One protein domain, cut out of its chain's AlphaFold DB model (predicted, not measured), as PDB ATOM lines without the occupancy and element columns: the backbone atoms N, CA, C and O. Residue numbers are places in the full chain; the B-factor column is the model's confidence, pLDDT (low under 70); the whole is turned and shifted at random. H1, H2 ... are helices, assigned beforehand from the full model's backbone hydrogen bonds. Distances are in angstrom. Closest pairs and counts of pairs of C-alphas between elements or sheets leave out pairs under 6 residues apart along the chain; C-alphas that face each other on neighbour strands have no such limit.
ATOM      1  N   ALA A 115     119.874  86.041 272.621       91.56
ATOM      2  CA  ALA A 115     119.303  86.917 271.590       91.56
ATOM      3  C   ALA A 115     118.880  86.193 270.298       91.56
ATOM      4  O   ALA A 115     118.088  86.735 269.529       91.56
ATOM      5  N   ALA A 116     119.370  84.971 270.060       94.88
ATOM      6  CA  ALA A 116     118.947  84.157 268.922       94.88
ATOM      7  C   ALA A 116     117.449  83.800 268.969       94.88
ATOM      8  O   ALA A 116     116.861  83.521 267.928       94.88
ATOM      9  N   VAL A 117     116.827  83.830 270.155       96.88
ATOM     10  CA  VAL A 117     115.412  83.475 270.345       96.88
ATOM     11  C   VAL A 117     114.462  84.609 269.993       96.88
ATOM     12  O   VAL A 117     113.355  84.343 269.536       96.88
ATOM     13  N   THR A 118     114.875  85.864 270.173       95.44
ATOM     14  CA  THR A 118     113.971  87.022 270.162       95.44
ATOM     15  C   THR A 118     113.150  87.133 268.887       95.44
ATOM     16  O   THR A 118     111.923  87.112 268.944       95.44
ATOM     17  N   GLU A 119     113.809  87.245 267.734       96.88
ATOM     18  CA  GLU A 119     113.094  87.480 266.479       96.88
ATOM     19  C   GLU A 119     112.259  86.258 266.049       96.88
ATOM     20  O   GLU A 119     111.081  86.438 265.731       96.88
ATOM     21  N   PRO A 120     112.778  85.011 266.113       98.00
ATOM     22  CA  PRO A 120     111.961  83.822 265.876       98.00
ATOM     23  C   PRO A 120     110.740  83.709 266.797       98.00
ATOM     24  O   PRO A 120     109.648  83.408 266.321       98.00
ATOM     25  N   ALA A 121     110.894  83.989 268.095       97.75
ATOM     26  CA  ALA A 121     109.807  83.886 269.066       97.75
ATOM     27  C   ALA A 121     108.744  84.977 268.874       97.75
ATOM     28  O   ALA A 121     107.553  84.673 268.931       97.75
ATOM     29  N   ILE A 122     109.139  86.224 268.587       97.44
ATOM     30  CA  ILE A 122     108.193  87.307 268.263       97.44
ATOM     31  C   ILE A 122     107.407  86.965 266.994       97.44
ATOM     32  O   ILE A 122     106.183  87.116 266.968       97.44
ATOM     33  N   ARG A 123     108.084  86.457 265.958       98.19
ATOM     34  CA  ARG A 123     107.424  86.023 264.724       98.19
ATOM     35  C   ARG A 123     106.439  84.880 264.989       98.19
ATOM     36  O   ARG A 123     105.276  84.987 264.620       98.19
ATOM     37  N   ALA A 124     106.866  83.836 265.702       97.81
ATOM     38  CA  ALA A 124     106.003  82.710 266.058       97.81
ATOM     39  C   ALA A 124     104.787  83.141 266.904       97.81
ATOM     40  O   ALA A 124     103.688  82.613 266.728       97.81
ATOM     41  N   PHE A 125     104.960  84.127 267.791       97.25
ATOM     42  CA  PHE A 125     103.869  84.699 268.579       97.25
ATOM     43  C   PHE A 125     102.829  85.394 267.690       97.25
ATOM     44  O   PHE A 125     101.621  85.210 267.883       97.25
ATOM     45  N   ALA A 126     103.290  86.183 266.716       96.62
ATOM     46  CA  ALA A 126     102.426  86.882 265.770       96.62
ATOM     47  C   ALA A 126     101.661  85.904 264.861       96.62
ATOM     48  O   ALA A 126     100.457  86.083 264.662       96.62
ATOM     49  N   ASP A 127     102.336  84.856 264.382       97.50
ATOM     50  CA  ASP A 127     101.803  83.901 263.403       97.50
ATOM     51  C   ASP A 127     100.816  82.883 264.000       97.50
ATOM     52  O   ASP A 127      99.939  82.380 263.297       97.50
ATOM     53  N   SER A 128     100.921  82.567 265.294       96.12
ATOM     54  CA  SER A 128     100.012  81.622 265.953       96.12
ATOM     55  C   SER A 128      98.790  82.320 266.537       96.12
ATOM     56  O   SER A 128      98.913  83.402 267.091       96.12
ATOM     57  N   ALA A 129      97.614  81.692 266.482       94.88
ATOM     58  CA  ALA A 129      96.413  82.135 267.197       94.88
ATOM     59  C   ALA A 129      96.124  81.310 268.466       94.88
ATOM     60  O   ALA A 129      95.177  81.626 269.188       94.88
ATOM     61  N   ASP A 130      96.915  80.267 268.736       94.88
ATOM     62  CA  ASP A 130      96.710  79.388 269.885       94.88
ATOM     63  C   ASP A 130      97.076  80.106 271.201       94.88
ATOM     64  O   ASP A 130      98.230  80.520 271.376       94.88
ATOM     65  N   PRO A 131      96.121  80.277 272.139       91.94
ATOM     66  CA  PRO A 131      96.388  80.933 273.413       91.94
ATOM     67  C   PRO A 131      97.428  80.197 274.268       91.94
ATOM     68  O   PRO A 131      98.230  80.865 274.922       91.94
ATOM     69  N   THR A 132      97.461  78.861 274.248       91.62
ATOM     70  CA  THR A 132      98.384  78.067 275.079       91.62
ATOM     71  C   THR A 132      99.828  78.245 274.615       91.62
ATOM     72  O   THR A 132     100.725  78.542 275.415       91.62
ATOM     73  N   PHE A 133     100.061  78.152 273.306       95.44
ATOM     74  CA  PHE A 133     101.366  78.422 272.717       95.44
ATOM     75  C   PHE A 133     101.810  79.878 272.914       95.44
ATOM     76  O   PHE A 133     102.943  80.128 273.328       95.44
ATOM     77  N   ARG A 134     100.916  80.857 272.706       95.62
ATOM     78  CA  ARG A 134     101.227  82.281 272.945       95.62
ATOM     79  C   ARG A 134     101.596  82.571 274.397       95.62
ATOM     80  O   ARG A 134     102.490  83.381 274.650       95.62
ATOM     81  N   TYR A 135     100.928  81.923 275.347       93.50
ATOM     82  CA  TYR A 135     101.293  82.006 276.758       93.50
ATOM     83  C   TYR A 135     102.703  81.463 277.013       93.50
ATOM     84  O   TYR A 135     103.532  82.151 277.606       93.50
ATOM     85  N   SER A 136     103.006  80.286 276.467       95.25
ATOM     86  CA  SER A 136     104.327  79.658 276.582       95.25
ATOM     87  C   SER A 136     105.439  80.536 275.992       95.25
ATOM     88  O   SER A 136     106.480  80.729 276.617       95.25
ATOM     89  N   LEU A 137     105.199  81.150 274.830       96.38
ATOM     90  CA  LEU A 137     106.126  82.107 274.219       96.38
ATOM     91  C   LEU A 137     106.322  83.371 275.052       96.38
ATOM     92  O   LEU A 137     107.431  83.893 275.120       96.38
ATOM     93  N   SER A 138     105.268  83.867 275.695       94.75
ATOM     94  CA  SER A 138     105.371  85.051 276.554       94.75
ATOM     95  C   SER A 138     106.246  84.776 277.776       94.75
ATOM     96  O   SER A 138     107.042  85.633 278.149       94.75
ATOM     97  N   ALA A 139     106.161  83.570 278.346       93.81
ATOM     98  CA  ALA A 139     107.063  83.134 279.410       93.81
ATOM     99  C   ALA A 139     108.525  83.090 278.927       93.81
ATOM    100  O   ALA A 139     109.402  83.656 279.574       93.81
ATOM    101  N   VAL A 140     108.785  82.511 277.748       95.62
ATOM    102  CA  VAL A 140     110.132  82.491 277.145       95.62
ATOM    103  C   VAL A 140     110.675  83.907 276.931       95.62
ATOM    104  O   VAL A 140     111.797  84.208 277.330       95.62
ATOM    105  N   LEU A 141     109.880  84.796 276.328       94.81
ATOM    106  CA  LEU A 141     110.293  86.170 276.030       94.81
ATOM    107  C   LEU A 141     110.564  86.992 277.298       94.81
ATOM    108  O   LEU A 141     111.478  87.816 277.297       94.81
ATOM    109  N   ALA A 142     109.807  86.764 278.375       93.00
ATOM    110  CA  ALA A 142     110.057  87.393 279.669       93.00
ATOM    111  C   ALA A 142     111.408  86.964 280.271       93.00
ATOM    112  O   ALA A 142     112.172  87.807 280.745       93.00
ATOM    113  N   GLU A 143     111.733  85.673 280.191       92.12
ATOM    114  CA  GLU A 143     112.971  85.103 280.736       92.12
ATOM    115  C   GLU A 143     114.220  85.442 279.904       92.12
ATOM    116  O   GLU A 143     115.335  85.409 280.423       92.12
ATOM    117  N   CYS A 144     114.078  85.840 278.632       87.88
ATOM    118  CA  CYS A 144     115.214  86.290 277.818       87.88
ATOM    119  C   CYS A 144     115.908  87.553 278.374       87.88
ATOM    120  O   CYS A 144     117.039  87.835 277.985       87.88
ATOM    121  N   GLN A 145     115.251  88.330 279.250       82.12
ATOM    122  CA  GLN A 145     115.769  89.584 279.828       82.12
ATOM    123  C   GLN A 145     116.257  90.612 278.784       82.12
ATOM    124  O   GLN A 145     117.176  91.397 279.036       82.12
ATOM    125  N   ILE A 146     115.645  90.620 277.597       86.62
ATOM    126  CA  ILE A 146     115.973  91.550 276.511       86.62
ATOM    127  C   ILE A 146     115.028  92.749 276.562       86.62
ATOM    128  O   ILE A 146     113.807  92.605 276.591       86.62
ATOM    129  N   HIS A 147     115.606  93.949 276.543       87.00
ATOM    130  CA  HIS A 147     114.862  95.202 276.451       87.00
ATOM    131  C   HIS A 147     114.448  95.471 274.996       87.00
ATOM    132  O   HIS A 147     115.141  96.183 274.272       87.00
ATOM    133  N   ASP A 148     113.331  94.877 274.573       92.31
ATOM    134  CA  ASP A 148     112.668  95.130 273.287       92.31
ATOM    135  C   ASP A 148     111.226  95.590 273.558       92.31
ATOM    136  O   ASP A 148     110.472  94.917 274.267       92.31
ATOM    137  N   ASP A 149     110.842  96.744 273.007       95.06
ATOM    138  CA  ASP A 149     109.518  97.339 273.228       95.06
ATOM    139  C   ASP A 149     108.383  96.408 272.771       95.06
ATOM    140  O   ASP A 149     107.336  96.356 273.412       95.06
ATOM    141  N   ARG A 150     108.605  95.593 271.729       96.38
ATOM    142  CA  ARG A 150     107.619  94.619 271.237       96.38
ATOM    143  C   ARG A 150     107.377  93.514 272.261       96.38
ATOM    144  O   ARG A 150     106.238  93.096 272.455       96.38
ATOM    145  N   ILE A 151     108.433  93.054 272.940       94.62
ATOM    146  CA  ILE A 151     108.304  92.084 274.037       94.62
ATOM    147  C   ILE A 151     107.502  92.715 275.171       94.62
ATOM    148  O   ILE A 151     106.563  92.103 275.676       94.62
ATOM    149  N   PHE A 152     107.829  93.952 275.548       93.88
ATOM    150  CA  PHE A 152     107.095  94.655 276.594       93.88
ATOM    151  C   PHE A 152     105.603  94.793 276.254       93.88
ATOM    152  O   PHE A 152     104.753  94.503 277.094       93.88
ATOM    153  N   GLU A 153     105.268  95.162 275.018       95.56
ATOM    154  CA  GLU A 153     103.882  95.236 274.546       95.56
ATOM    155  C   GLU A 153     103.160  93.885 274.629       95.56
ATOM    156  O   GLU A 153     102.034  93.836 275.133       95.56
ATOM    157  N   ILE A 154     103.814  92.789 274.218       95.19
ATOM    158  CA  ILE A 154     103.284  91.421 274.346       95.19
ATOM    159  C   ILE A 154     102.965  91.099 275.812       95.19
ATOM    160  O   ILE A 154     101.862  90.640 276.123       95.19
ATOM    161  N   LEU A 155     103.896  91.376 276.729       94.56
ATOM    162  CA  LEU A 155     103.732  91.078 278.155       94.56
ATOM    163  C   LEU A 155     102.636  91.932 278.811       94.56
ATOM    164  O   LEU A 155     101.868  91.434 279.637       94.56
ATOM    165  N   ILE A 156     102.513  93.206 278.429       94.88
ATOM    166  CA  ILE A 156     101.441  94.083 278.915       94.88
ATOM    167  C   ILE A 156     100.074  93.655 278.366       94.88
ATOM    168  O   ILE A 156      99.089  93.698 279.108       94.88
ATOM    169  N   ASP A 157      99.982  93.235 277.103       94.00
ATOM    170  CA  ASP A 157      98.731  92.705 276.548       94.00
ATOM    171  C   ASP A 157      98.308  91.416 277.268       94.00
ATOM    172  O   ASP A 157      97.148  91.285 277.668       94.00
ATOM    173  N   GLN A 158      99.254  90.513 277.540       92.44
ATOM    174  CA  GLN A 158      99.010  89.322 278.358       92.44
ATOM    175  C   GLN A 158      98.503  89.676 279.759       92.44
ATOM    176  O   GLN A 158      97.473  89.151 280.179       92.44
ATOM    177  N   LEU A 159      99.158  90.608 280.462       93.81
ATOM    178  CA  LEU A 159      98.724  91.059 281.789       93.81
ATOM    179  C   LEU A 159      97.294  91.615 281.776       93.81
ATOM    180  O   LEU A 159      96.537  91.399 282.720       93.81
ATOM    181  N   ARG A 160      96.903  92.335 280.719       94.25
ATOM    182  CA  ARG A 160      95.542  92.879 280.590       94.25
ATOM    183  C   ARG A 160      94.498  91.790 280.373       94.25
ATOM    184  O   ARG A 160      93.394  91.912 280.898       94.25
ATOM    185  N   ARG A 161      94.827  90.760 279.590       91.25
ATOM    186  CA  ARG A 161      93.916  89.646 279.290       91.25
ATOM    187  C   ARG A 161      93.791  88.679 280.459       91.25
ATOM    188  O   ARG A 161      92.683  88.269 280.787       91.25
ATOM    189  N   GLU A 162      94.913  88.344 281.086       92.75
ATOM    190  CA  GLU A 162      94.993  87.348 282.150       92.75
ATOM    191  C   GLU A 162      95.945  87.804 283.270       92.75
ATOM    192  O   GLU A 162      97.112  87.406 283.315       92.75
ATOM    193  N   PRO A 163      95.459  88.641 284.209       92.25
ATOM    194  CA  PRO A 163      96.308  89.292 285.206       92.25
ATOM    195  C   PRO A 163      97.129  88.334 286.071       92.25
ATOM    196  O   PRO A 163      98.284  88.624 286.368       92.25
ATOM    197  N   SER A 164      96.557  87.192 286.462       87.38
ATOM    198  CA  SER A 164      97.238  86.209 287.313       87.38
ATOM    199  C   SER A 164      98.456  85.598 286.625       87.38
ATOM    200  O   SER A 164      99.512  85.486 287.243       87.38
ATOM    201  N   LEU A 165      98.317  85.225 285.349       82.81
ATOM    202  CA  LEU A 165      99.399  84.614 284.583       82.81
ATOM    203  C   LEU A 165     100.396  85.664 284.079       82.81
ATOM    204  O   LEU A 165     101.603  85.498 284.237       82.81
ATOM    205  N   GLY A 166      99.909  86.793 283.557       87.62
ATOM    206  CA  GLY A 166     100.770  87.879 283.083       87.62
ATOM    207  C   GLY A 166     101.613  88.508 284.194       87.62
ATOM    208  O   GLY A 166     102.771  88.853 283.966       87.62
ATOM    209  N   ALA A 167     101.090  88.591 285.424       88.50
ATOM    210  CA  ALA A 167     101.891  89.006 286.574       88.50
ATOM    211  C   ALA A 167     103.031  88.018 286.850       88.50
ATOM    212  O   ALA A 167     104.121  88.456 287.198       88.50
ATOM    213  N   GLY A 168     102.807  86.716 286.645       85.88
ATOM    214  CA  GLY A 168     103.827  85.674 286.770       85.88
ATOM    215  C   GLY A 168     105.005  85.861 285.815       85.88
ATOM    216  O   GLY A 168     106.131  85.648 286.239       85.88
ATOM    217  N   ASN A 169     104.765  86.337 284.589       85.25
ATOM    218  CA  ASN A 169     105.818  86.630 283.605       85.25
ATOM    219  C   ASN A 169     106.541  87.960 283.884       85.25
ATOM    220  O   ASN A 169     107.699  88.131 283.523       85.25
ATOM    221  N   LEU A 170     105.882  88.914 284.547       83.50
ATOM    222  CA  LEU A 170     106.494  90.189 284.949       83.50
ATOM    223  C   LEU A 170     107.193  90.120 286.319       83.50
ATOM    224  O   LEU A 170     107.937  91.033 286.680       83.50
ATOM    225  N   ALA A 171     106.922  89.076 287.103       75.31
ATOM    226  CA  ALA A 171     107.379  88.924 288.479       75.31
ATOM    227  C   ALA A 171     108.839  88.462 288.676       75.31
ATOM    228  O   ALA A 171     109.411  88.868 289.696       75.31
ATOM    229  N   PRO A 172     109.491  87.632 287.831       53.88
ATOM    230  CA  PRO A 172     110.760  87.050 288.233       53.88
ATOM    231  C   PRO A 172     111.941  87.952 287.865       53.88
ATOM    232  O   PRO A 172     112.349  88.068 286.717       53.88
ATOM    233  N   GLY A 173     112.560  88.507 288.909       50.16
ATOM    234  CA  GLY A 173     114.019  88.559 288.993       50.16
ATOM    235  C   GLY A 173     114.687  89.853 288.544       50.16
ATOM    236  O   GLY A 173     115.319  89.883 287.498       50.16
ATOM    237  N   ASP A 174     114.641  90.867 289.414       47.94
ATOM    238  CA  ASP A 174     115.675  91.896 289.587       47.94
ATOM    239  C   ASP A 174     116.381  92.328 288.287       47.94
ATOM    240  O   ASP A 174     117.451  91.816 287.946       47.94
TER     241      ASP A 174
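AT A GLANCE: This is residues 115 to 174 of the 234 residues of an uncharacterized protein of Deltaproteobacteria bacterium (UniProt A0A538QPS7). Two helical hairpins, H1 with H2 and H3 with H4, pack together with H2 in the middle: H1 lies along one side of it, H4 along the other, and H3 crosses it steeply. The printed part has 60 residues with four named helices, in the order H1, H2, H3, H4, and no named strand; the class is all helix. The whole is compact, with a radius of gyration of the C-alphas of 10.6 A and spans of 27 by 25 by 16 A.

IN THESE COORDINATES: Begin at C-alpha 118, at (113.971, 87.022, 270.162), where H1 starts, residues 118 to 127, 14.3 A long. H2, residues 131 to 143, begins at (96.388, 80.933, 273.413) and runs 18.6 A. Next comes H3, residues 149 to 161, 18.4 A long. H4, residues 163 to 170, ends at C-alpha 170, at (106.494, 90.189, 284.949).

HOW THE PARTS SIT: Look first at H2, the hub, which touches the three other helices. H1 touches it at a shallow tilt of 17 degrees, opposite ways; their closest C-alphas, Phe 125 and Arg 134, are 5.6 A apart. H3 touches H2 at a steep tilt of 49 degrees, the closest C-alphas being Ser 138 and Leu 155 at 6.4 A. With residues 138 to 143 alone H2 touches H4, at a shallow tilt of 33 degrees, only just short of steep; C-alphas 139 and 169 come closest, at 5.6 A. H3 touches H4 with residues 155 to 160 alone, at 24 degrees, opposite ways; the C-alphas of Leu 159 and Gly 166, their closest, are 4.0 A apart. H1 and H4 are apart. In H1, H2 and H3 every O i to N i+4 pair is within hydrogen-bond range; in H4, 3 of 4 are.

THE WHOLE: The two farthest C-alphas, of Ala 129 and Asp 174, are 31.1 A apart. The printed part has no cut, and the three links are tight. Residues 127 to 132 stand free. Residues 172 to 174 have pLDDT under 70.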